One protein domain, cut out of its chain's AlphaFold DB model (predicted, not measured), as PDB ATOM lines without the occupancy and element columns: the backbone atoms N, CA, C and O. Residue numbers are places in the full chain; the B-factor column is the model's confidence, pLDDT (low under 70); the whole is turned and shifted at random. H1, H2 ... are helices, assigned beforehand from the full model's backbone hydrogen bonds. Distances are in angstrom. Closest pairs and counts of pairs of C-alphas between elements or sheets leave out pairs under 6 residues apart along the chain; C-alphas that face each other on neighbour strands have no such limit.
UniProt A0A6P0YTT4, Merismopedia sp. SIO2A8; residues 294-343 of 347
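This is residues 294 to 343 of the 347 residues of a protein of Merismopedia sp. SIO2A8 (UniProt A0A6P0YTT4). The longest helix, H3, and H1 make a V, meeting near their last residues. Short H2 sits just beyond the end of H1, and the long link after it, residues 316 to 326, leads back to the beginning of H3. The printed part has 50 residues with three named helices, H1, H2, H3 in chain order, and no named strand: all helix. It is compact, with a radius of gyration of the C-alphas of 10.9 A and spans of 28 by 22 by 21 A.

Find C-alpha 327 at (130.338, 139.989, 239.399); from there H3 runs 21.6 A to C-alpha 342 at (150.054, 135.394, 231.730). H1, residues 297 to 308, begins at (134.668, 122.690, 242.206) and is 16.6 A long. H2 is residues 311 to 315, 6.1 A.

Look at residues 337 to 341 of H3, which alone touch H1, there with residues 304 to 308 alone; the closest C-alphas, of Val 305 and Ile 337, are 6.3 A apart. The two run the same way at a steep tilt of 55 degrees. H1 and H2 are close but not clearly touching, the closest C-alphas being those of Ala 307 and Tyr 313, 7.3 A. H2 and H3 are apart. In H2 and H3 every O i to N i+4 pair is within hydrogen-bond range; in H1, 7 of 8.

The C-alphas farthest apart, of Pro 296 and Asp 315, are 28.5 A apart. The printed part has no cut; the link H1 to H2 is tight, and H2 to H3 is long, with 11 residues. No printed residue has pLDDT under 70.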
ATOM      1  N   VAL A 294     129.268 117.474 234.834       92.50
ATOM      2  CA  VAL A 294     129.180 117.972 236.207       92.50
ATOM      3  C   VAL A 294     130.427 117.536 236.959       92.50
ATOM      4  O   VAL A 294     130.758 116.352 236.995       92.50
ATOM      5  N   ALA A 295     131.124 118.497 237.560       92.38
ATOM      6  CA  ALA A 295     132.383 118.262 238.252       92.38
ATOM      7  C   ALA A 295     132.402 118.953 239.628       92.38
ATOM      8  O   ALA A 295     131.849 120.048 239.773       92.38
ATOM      9  N   PRO A 296     133.071 118.366 240.638       93.56
ATOM     10  CA  PRO A 296     133.405 119.066 241.874       93.56
ATOM     11  C   PRO A 296     134.210 120.341 241.595       93.56
ATOM     12  O   PRO A 296     135.016 120.369 240.666       93.56
ATOM     13  N   GLY A 297     134.067 121.367 242.441       90.50
ATOM     14  CA  GLY A 297     134.668 122.690 242.206       90.50
ATOM     15  C   GLY A 297     136.165 122.664 241.867       90.50
ATOM     16  O   GLY A 297     136.583 123.282 240.895       90.50
ATOM     17  N   HIS A 298     136.959 121.865 242.583       89.62
ATOM     18  CA  HIS A 298     138.400 121.741 242.326       89.62
ATOM     19  C   HIS A 298     138.735 121.097 240.967       89.62
ATOM     20  O   HIS A 298     139.759 121.418 240.369       89.62
ATOM     21  N   GLN A 299     137.901 120.176 240.472       92.69
ATOM     22  CA  GLN A 299     138.072 119.582 239.141       92.69
ATOM     23  C   GLN A 299     137.598 120.551 238.063       92.69
ATOM     24  O   GLN A 299     138.271 120.718 237.052       92.69
ATOM     25  N   TRP A 300     136.481 121.235 238.305       93.38
ATOM     26  CA  TRP A 300     135.938 122.244 237.403       93.38
ATOM     27  C   TRP A 300     136.923 123.397 237.156       93.38
ATOM     28  O   TRP A 300     137.126 123.790 236.011       93.38
ATOM     29  N   GLU A 301     137.617 123.880 238.191       90.62
ATOM     30  CA  GLU A 301     138.646 124.920 238.036       90.62
ATOM     31  C   GLU A 301     139.833 124.445 237.182       90.62
ATOM     32  O   GLU A 301     140.290 125.180 236.306       90.62
ATOM     33  N   LYS A 302     140.278 123.191 237.352       90.31
ATOM     34  CA  LYS A 302     141.306 122.589 236.483       90.31
ATOM     35  C   LYS A 302     140.839 122.474 235.030       90.31
ATOM     36  O   LYS A 302     141.628 122.721 234.120       90.31
ATOM     37  N   LEU A 303     139.572 122.114 234.807       92.00
ATOM     38  CA  LEU A 303     138.990 122.020 233.465       92.00
ATOM     39  C   LEU A 303     138.941 123.385 232.774       92.00
ATOM     40  O   LEU A 303     139.289 123.474 231.601       92.00
ATOM     41  N   ILE A 304     138.578 124.445 233.499       92.75
ATOM     42  CA  ILE A 304     138.600 125.816 232.972       92.75
ATOM     43  C   ILE A 304     140.006 126.213 232.568       92.75
ATOM     44  O   ILE A 304     140.204 126.640 231.436       92.75
ATOM     45  N   VAL A 305     140.976 126.055 233.468       91.06
ATOM     46  CA  VAL A 305     142.375 126.386 233.177       91.06
ATOM     47  C   VAL A 305     142.837 125.678 231.904       91.06
ATOM     48  O   VAL A 305     143.337 126.332 230.994       91.06
ATOM     49  N   ARG A 306     142.583 124.368 231.799       91.88
ATOM     50  CA  ARG A 306     142.924 123.585 230.606       91.88
ATOM     51  C   ARG A 306     142.218 124.105 229.350       91.88
ATOM     52  O   ARG A 306     142.852 124.204 228.306       91.88
ATOM     53  N   ALA A 307     140.931 124.442 229.432       92.94
ATOM     54  CA  ALA A 307     140.170 124.955 228.294       92.94
ATOM     55  C   ALA A 307     140.730 126.295 227.789       92.94
ATOM     56  O   ALA A 307     140.940 126.465 226.591       92.94
ATOM     57  N   PHE A 308     141.049 127.218 228.696       93.62
ATOM     58  CA  PHE A 308     141.642 128.518 228.363       93.62
ATOM     59  C   PHE A 308     143.124 128.450 227.944       93.62
ATOM     60  O   PHE A 308     143.676 129.450 227.499       93.62
ATOM     61  N   GLN A 309     143.773 127.291 228.066       91.94
ATOM     62  CA  GLN A 309     145.114 127.021 227.529       91.94
ATOM     63  C   GLN A 309     145.083 126.222 226.216       91.94
ATOM     64  O   GLN A 309     146.137 125.901 225.671       91.94
ATOM     65  N   SER A 310     143.896 125.860 225.724       91.75
ATOM     66  CA  SER A 310     143.759 125.074 224.496       91.75
ATOM     67  C   SER A 310     144.119 125.881 223.248       91.75
ATOM     68  O   SER A 310     143.906 127.092 223.202       91.75
ATOM     69  N   GLU A 311     144.593 125.189 222.209       92.94
ATOM     70  CA  GLU A 311     144.873 125.781 220.893       92.94
ATOM     71  C   GLU A 311     143.635 126.489 220.326       92.94
ATOM     72  O   GLU A 311     143.728 127.631 219.893       92.94
ATOM     73  N   ASN A 312     142.449 125.889 220.477       92.06
ATOM     74  CA  ASN A 312     141.190 126.489 220.027       92.06
ATOM     75  C   ASN A 312     140.905 127.860 220.666       92.06
ATOM     76  O   ASN A 312     140.352 128.730 220.003       92.06
ATOM     77  N   TYR A 313     141.262 128.068 221.941       91.69
ATOM     78  CA  TYR A 313     141.113 129.377 222.589       91.69
ATOM     79  C   TYR A 313     142.147 130.395 222.091       91.69
ATOM     80  O   TYR A 313     141.846 131.582 221.985       91.69
ATOM     81  N   ILE A 314     143.371 129.937 221.817       88.31
ATOM     82  CA  ILE A 314     144.445 130.785 221.288       88.31
ATOM     83  C   ILE A 314     144.080 131.270 219.878       88.31
ATOM     84  O   ILE A 314     144.264 132.449 219.576       88.31
ATOM     85  N   ASP A 315     143.523 130.379 219.057       92.50
ATOM     86  CA  ASP A 315     143.078 130.677 217.695       92.50
ATOM     87  C   ASP A 315     141.805 131.536 217.675       92.50
ATOM     88  O   ASP A 315     141.704 132.488 216.898       92.50
ATOM     89  N   ASP A 316     140.841 131.230 218.548       90.50
ATOM     90  CA  ASP A 316     139.598 131.980 218.708       90.50
ATOM     91  C   ASP A 316     139.304 132.263 220.194       90.50
ATOM     92  O   ASP A 316     138.764 131.414 220.914       90.50
ATOM     93  N   PRO A 317     139.558 133.500 220.668       86.38
ATOM     94  CA  PRO A 317     139.239 133.901 222.033       86.38
ATOM     95  C   PRO A 317     137.750 133.800 222.390       86.38
ATOM     96  O   PRO A 317     137.409 133.905 223.571       86.38
ATOM     97  N   ASP A 318     136.851 133.636 221.412       86.00
ATOM     98  CA  ASP A 318     135.419 133.423 221.616       86.00
ATOM     99  C   ASP A 318     135.031 131.947 221.797       86.00
ATOM    100  O   ASP A 318     133.922 131.687 222.279       86.00
ATOM    101  N   TYR A 319     135.950 131.011 221.534       90.44
ATOM    102  CA  TYR A 319     135.731 129.566 221.631       90.44
ATOM    103  C   TYR A 319     135.392 129.108 223.056       90.44
ATOM    104  O   TYR A 319     134.482 128.303 223.260       90.44
ATOM    105  N   VAL A 320     136.084 129.653 224.066       92.75
ATOM    106  CA  VAL A 320     135.852 129.320 225.482       92.75
ATOM    107  C   VAL A 320     135.200 130.483 226.219       92.75
ATOM    108  O   VAL A 320     135.621 131.644 226.148       92.75
ATOM    109  N   ARG A 321     134.161 130.156 226.991       93.19
ATOM    110  CA  ARG A 321     133.474 131.079 227.892       93.19
ATOM    111  C   ARG A 321     133.262 130.434 229.249       93.19
ATOM    112  O   ARG A 321     132.795 129.304 229.340       93.19
ATOM    113  N   VAL A 322     133.542 131.199 230.299       94.12
ATOM    114  CA  VAL A 322     133.121 130.879 231.663       94.12
ATOM    115  C   VAL A 322     132.046 131.872 232.086       94.12
ATOM    116  O   VAL A 322     132.145 133.064 231.798       94.12
ATOM    117  N   LEU A 323     131.002 131.375 232.743       94.44
ATOM    118  CA  LEU A 323     129.877 132.173 233.217       94.44
ATOM    119  C   LEU A 323     129.726 131.993 234.728       94.44
ATOM    120  O   LEU A 323     129.928 130.901 235.258       94.44
ATOM    121  N   ALA A 324     129.351 133.066 235.416       94.69
ATOM    122  CA  ALA A 324     129.008 133.045 236.829       94.69
ATOM    123  C   ALA A 324     127.896 134.059 237.114       94.69
ATOM    124  O   ALA A 324     127.764 135.055 236.409       94.69
ATOM    125  N   TYR A 325     127.105 133.805 238.159       91.50
ATOM    126  CA  TYR A 325     125.953 134.644 238.495       91.50
ATOM    127  C   TYR A 325     126.341 136.016 239.070       91.50
ATOM    128  O   TYR A 325     125.679 137.009 238.795       91.50
ATOM    129  N   THR A 326     127.411 136.092 239.871       93.50
ATOM    130  CA  THR A 326     127.817 137.342 240.536       93.50
ATOM    131  C   THR A 326     129.078 137.933 239.921       93.50
ATOM    132  O   THR A 326     130.026 137.208 239.619       93.50
ATOM    133  N   ASN A 327     129.139 139.267 239.843       91.81
ATOM    134  CA  ASN A 327     130.338 139.989 239.399       91.81
ATOM    135  C   ASN A 327     131.569 139.661 240.253       91.81
ATOM    136  O   ASN A 327     132.670 139.570 239.723       91.81
ATOM    137  N   LYS A 328     131.385 139.414 241.557       95.62
ATOM    138  CA  LYS A 328     132.471 138.956 242.432       95.62
ATOM    139  C   LYS A 328     133.085 137.655 241.909       95.62
ATOM    140  O   LYS A 328     134.285 137.612 241.674       95.62
ATOM    141  N   ARG A 329     132.263 136.629 241.648       94.88
ATOM    142  CA  ARG A 329     132.765 135.351 241.123       94.88
ATOM    143  C   ARG A 329     133.344 135.498 239.715       94.88
ATOM    144  O   ARG A 329     134.323 134.830 239.411       94.88
ATOM    145  N   VAL A 330     132.777 136.364 238.873       94.75
ATOM    146  CA  VAL A 330     133.361 136.690 237.558       94.75
ATOM    147  C   VAL A 330     134.767 137.270 237.718       94.75
ATOM    148  O   VAL A 330     135.684 136.810 237.047       94.75
ATOM    149  N   ASN A 331     134.967 138.219 238.635       94.62
ATOM    150  CA  ASN A 331     136.285 138.793 238.906       94.62
ATOM    151  C   ASN A 331     137.264 137.740 239.436       94.62
ATOM    152  O   ASN A 331     138.384 137.663 238.937       94.62
ATOM    153  N   ASP A 332     136.832 136.882 240.365       93.44
ATOM    154  CA  ASP A 332     137.658 135.782 240.881       93.44
ATOM    155  C   ASP A 332     138.122 134.846 239.747       93.44
ATOM    156  O   ASP A 332     139.295 134.481 239.665       93.44
ATOM    157  N   LEU A 333     137.211 134.484 238.834       93.75
ATOM    158  CA  LEU A 333     137.516 133.643 237.674       93.75
ATOM    159  C   LEU A 333     138.443 134.349 236.682       93.75
ATOM    160  O   LEU A 333     139.384 133.733 236.186       93.75
ATOM    161  N   ASN A 334     138.218 135.637 236.420       93.56
ATOM    162  CA  ASN A 334     139.083 136.434 235.556       93.56
ATOM    163  C   ASN A 334     140.509 136.501 236.113       93.56
ATOM    164  O   ASN A 334     141.458 136.307 235.357       93.56
ATOM    165  N   HIS A 335     140.672 136.722 237.421       92.38
ATOM    166  CA  HIS A 335     141.984 136.699 238.067       92.38
ATOM    167  C   HIS A 335     142.641 135.321 237.966       92.38
ATOM    168  O   HIS A 335     143.806 135.242 237.573       92.38
ATOM    169  N   LEU A 336     141.906 134.239 238.253       91.12
ATOM    170  CA  LEU A 336     142.408 132.865 238.135       91.12
ATOM    171  C   LEU A 336     142.921 132.574 236.716       91.12
ATOM    172  O   LEU A 336     144.054 132.124 236.544       91.12
ATOM    173  N   ILE A 337     142.108 132.867 235.700       91.38
ATOM    174  CA  ILE A 337     142.438 132.608 234.295       91.38
ATOM    175  C   ILE A 337     143.630 133.467 233.859       91.38
ATOM    176  O   ILE A 337     144.600 132.931 233.327       91.38
ATOM    177  N   ARG A 338     143.618 134.778 234.139       89.50
ATOM    178  CA  ARG A 338     144.710 135.690 233.749       89.50
ATOM    179  C   ARG A 338     146.036 135.311 234.396       89.50
ATOM    180  O   ARG A 338     147.038 135.239 233.696       89.50
ATOM    181  N   THR A 339     146.030 135.009 235.694       89.12
ATOM    182  CA  THR A 339     147.243 134.588 236.416       89.12
ATOM    183  C   THR A 339     147.815 133.298 235.831       89.12
ATOM    184  O   THR A 339     149.029 133.120 235.781       89.12
ATOM    185  N   THR A 340     146.945 132.402 235.363       84.12
ATOM    186  CA  THR A 340     147.358 131.111 234.808       84.12
ATOM    187  C   THR A 340     147.880 131.215 233.372       84.12
ATOM    188  O   THR A 340     148.795 130.480 233.011       84.12
ATOM    189  N   ILE A 341     147.330 132.120 232.554       83.06
ATOM    190  CA  ILE A 341     147.777 132.333 231.167       83.06
ATOM    191  C   ILE A 341     149.027 133.225 231.108       83.06
ATOM    192  O   ILE A 341     149.959 132.923 230.370       83.06
ATOM    193  N   TYR A 342     149.053 134.324 231.869       82.00
ATOM    194  CA  TYR A 342     150.054 135.394 231.730       82.00
ATOM    195  C   TYR A 342     151.072 135.460 232.885       82.00
ATOM    196  O   TYR A 342     152.051 136.203 232.802       82.00
ATOM    197  N   GLY A 343     150.885 134.676 233.950       75.62
ATOM    198  CA  GLY A 343     151.710 134.727 235.161       75.62
ATOM    199  C   GLY A 343     151.259 135.799 236.166       75.62
ATOM    200  O   GLY A 343     150.290 136.521 235.951       75.62
TER     201      GLY A 343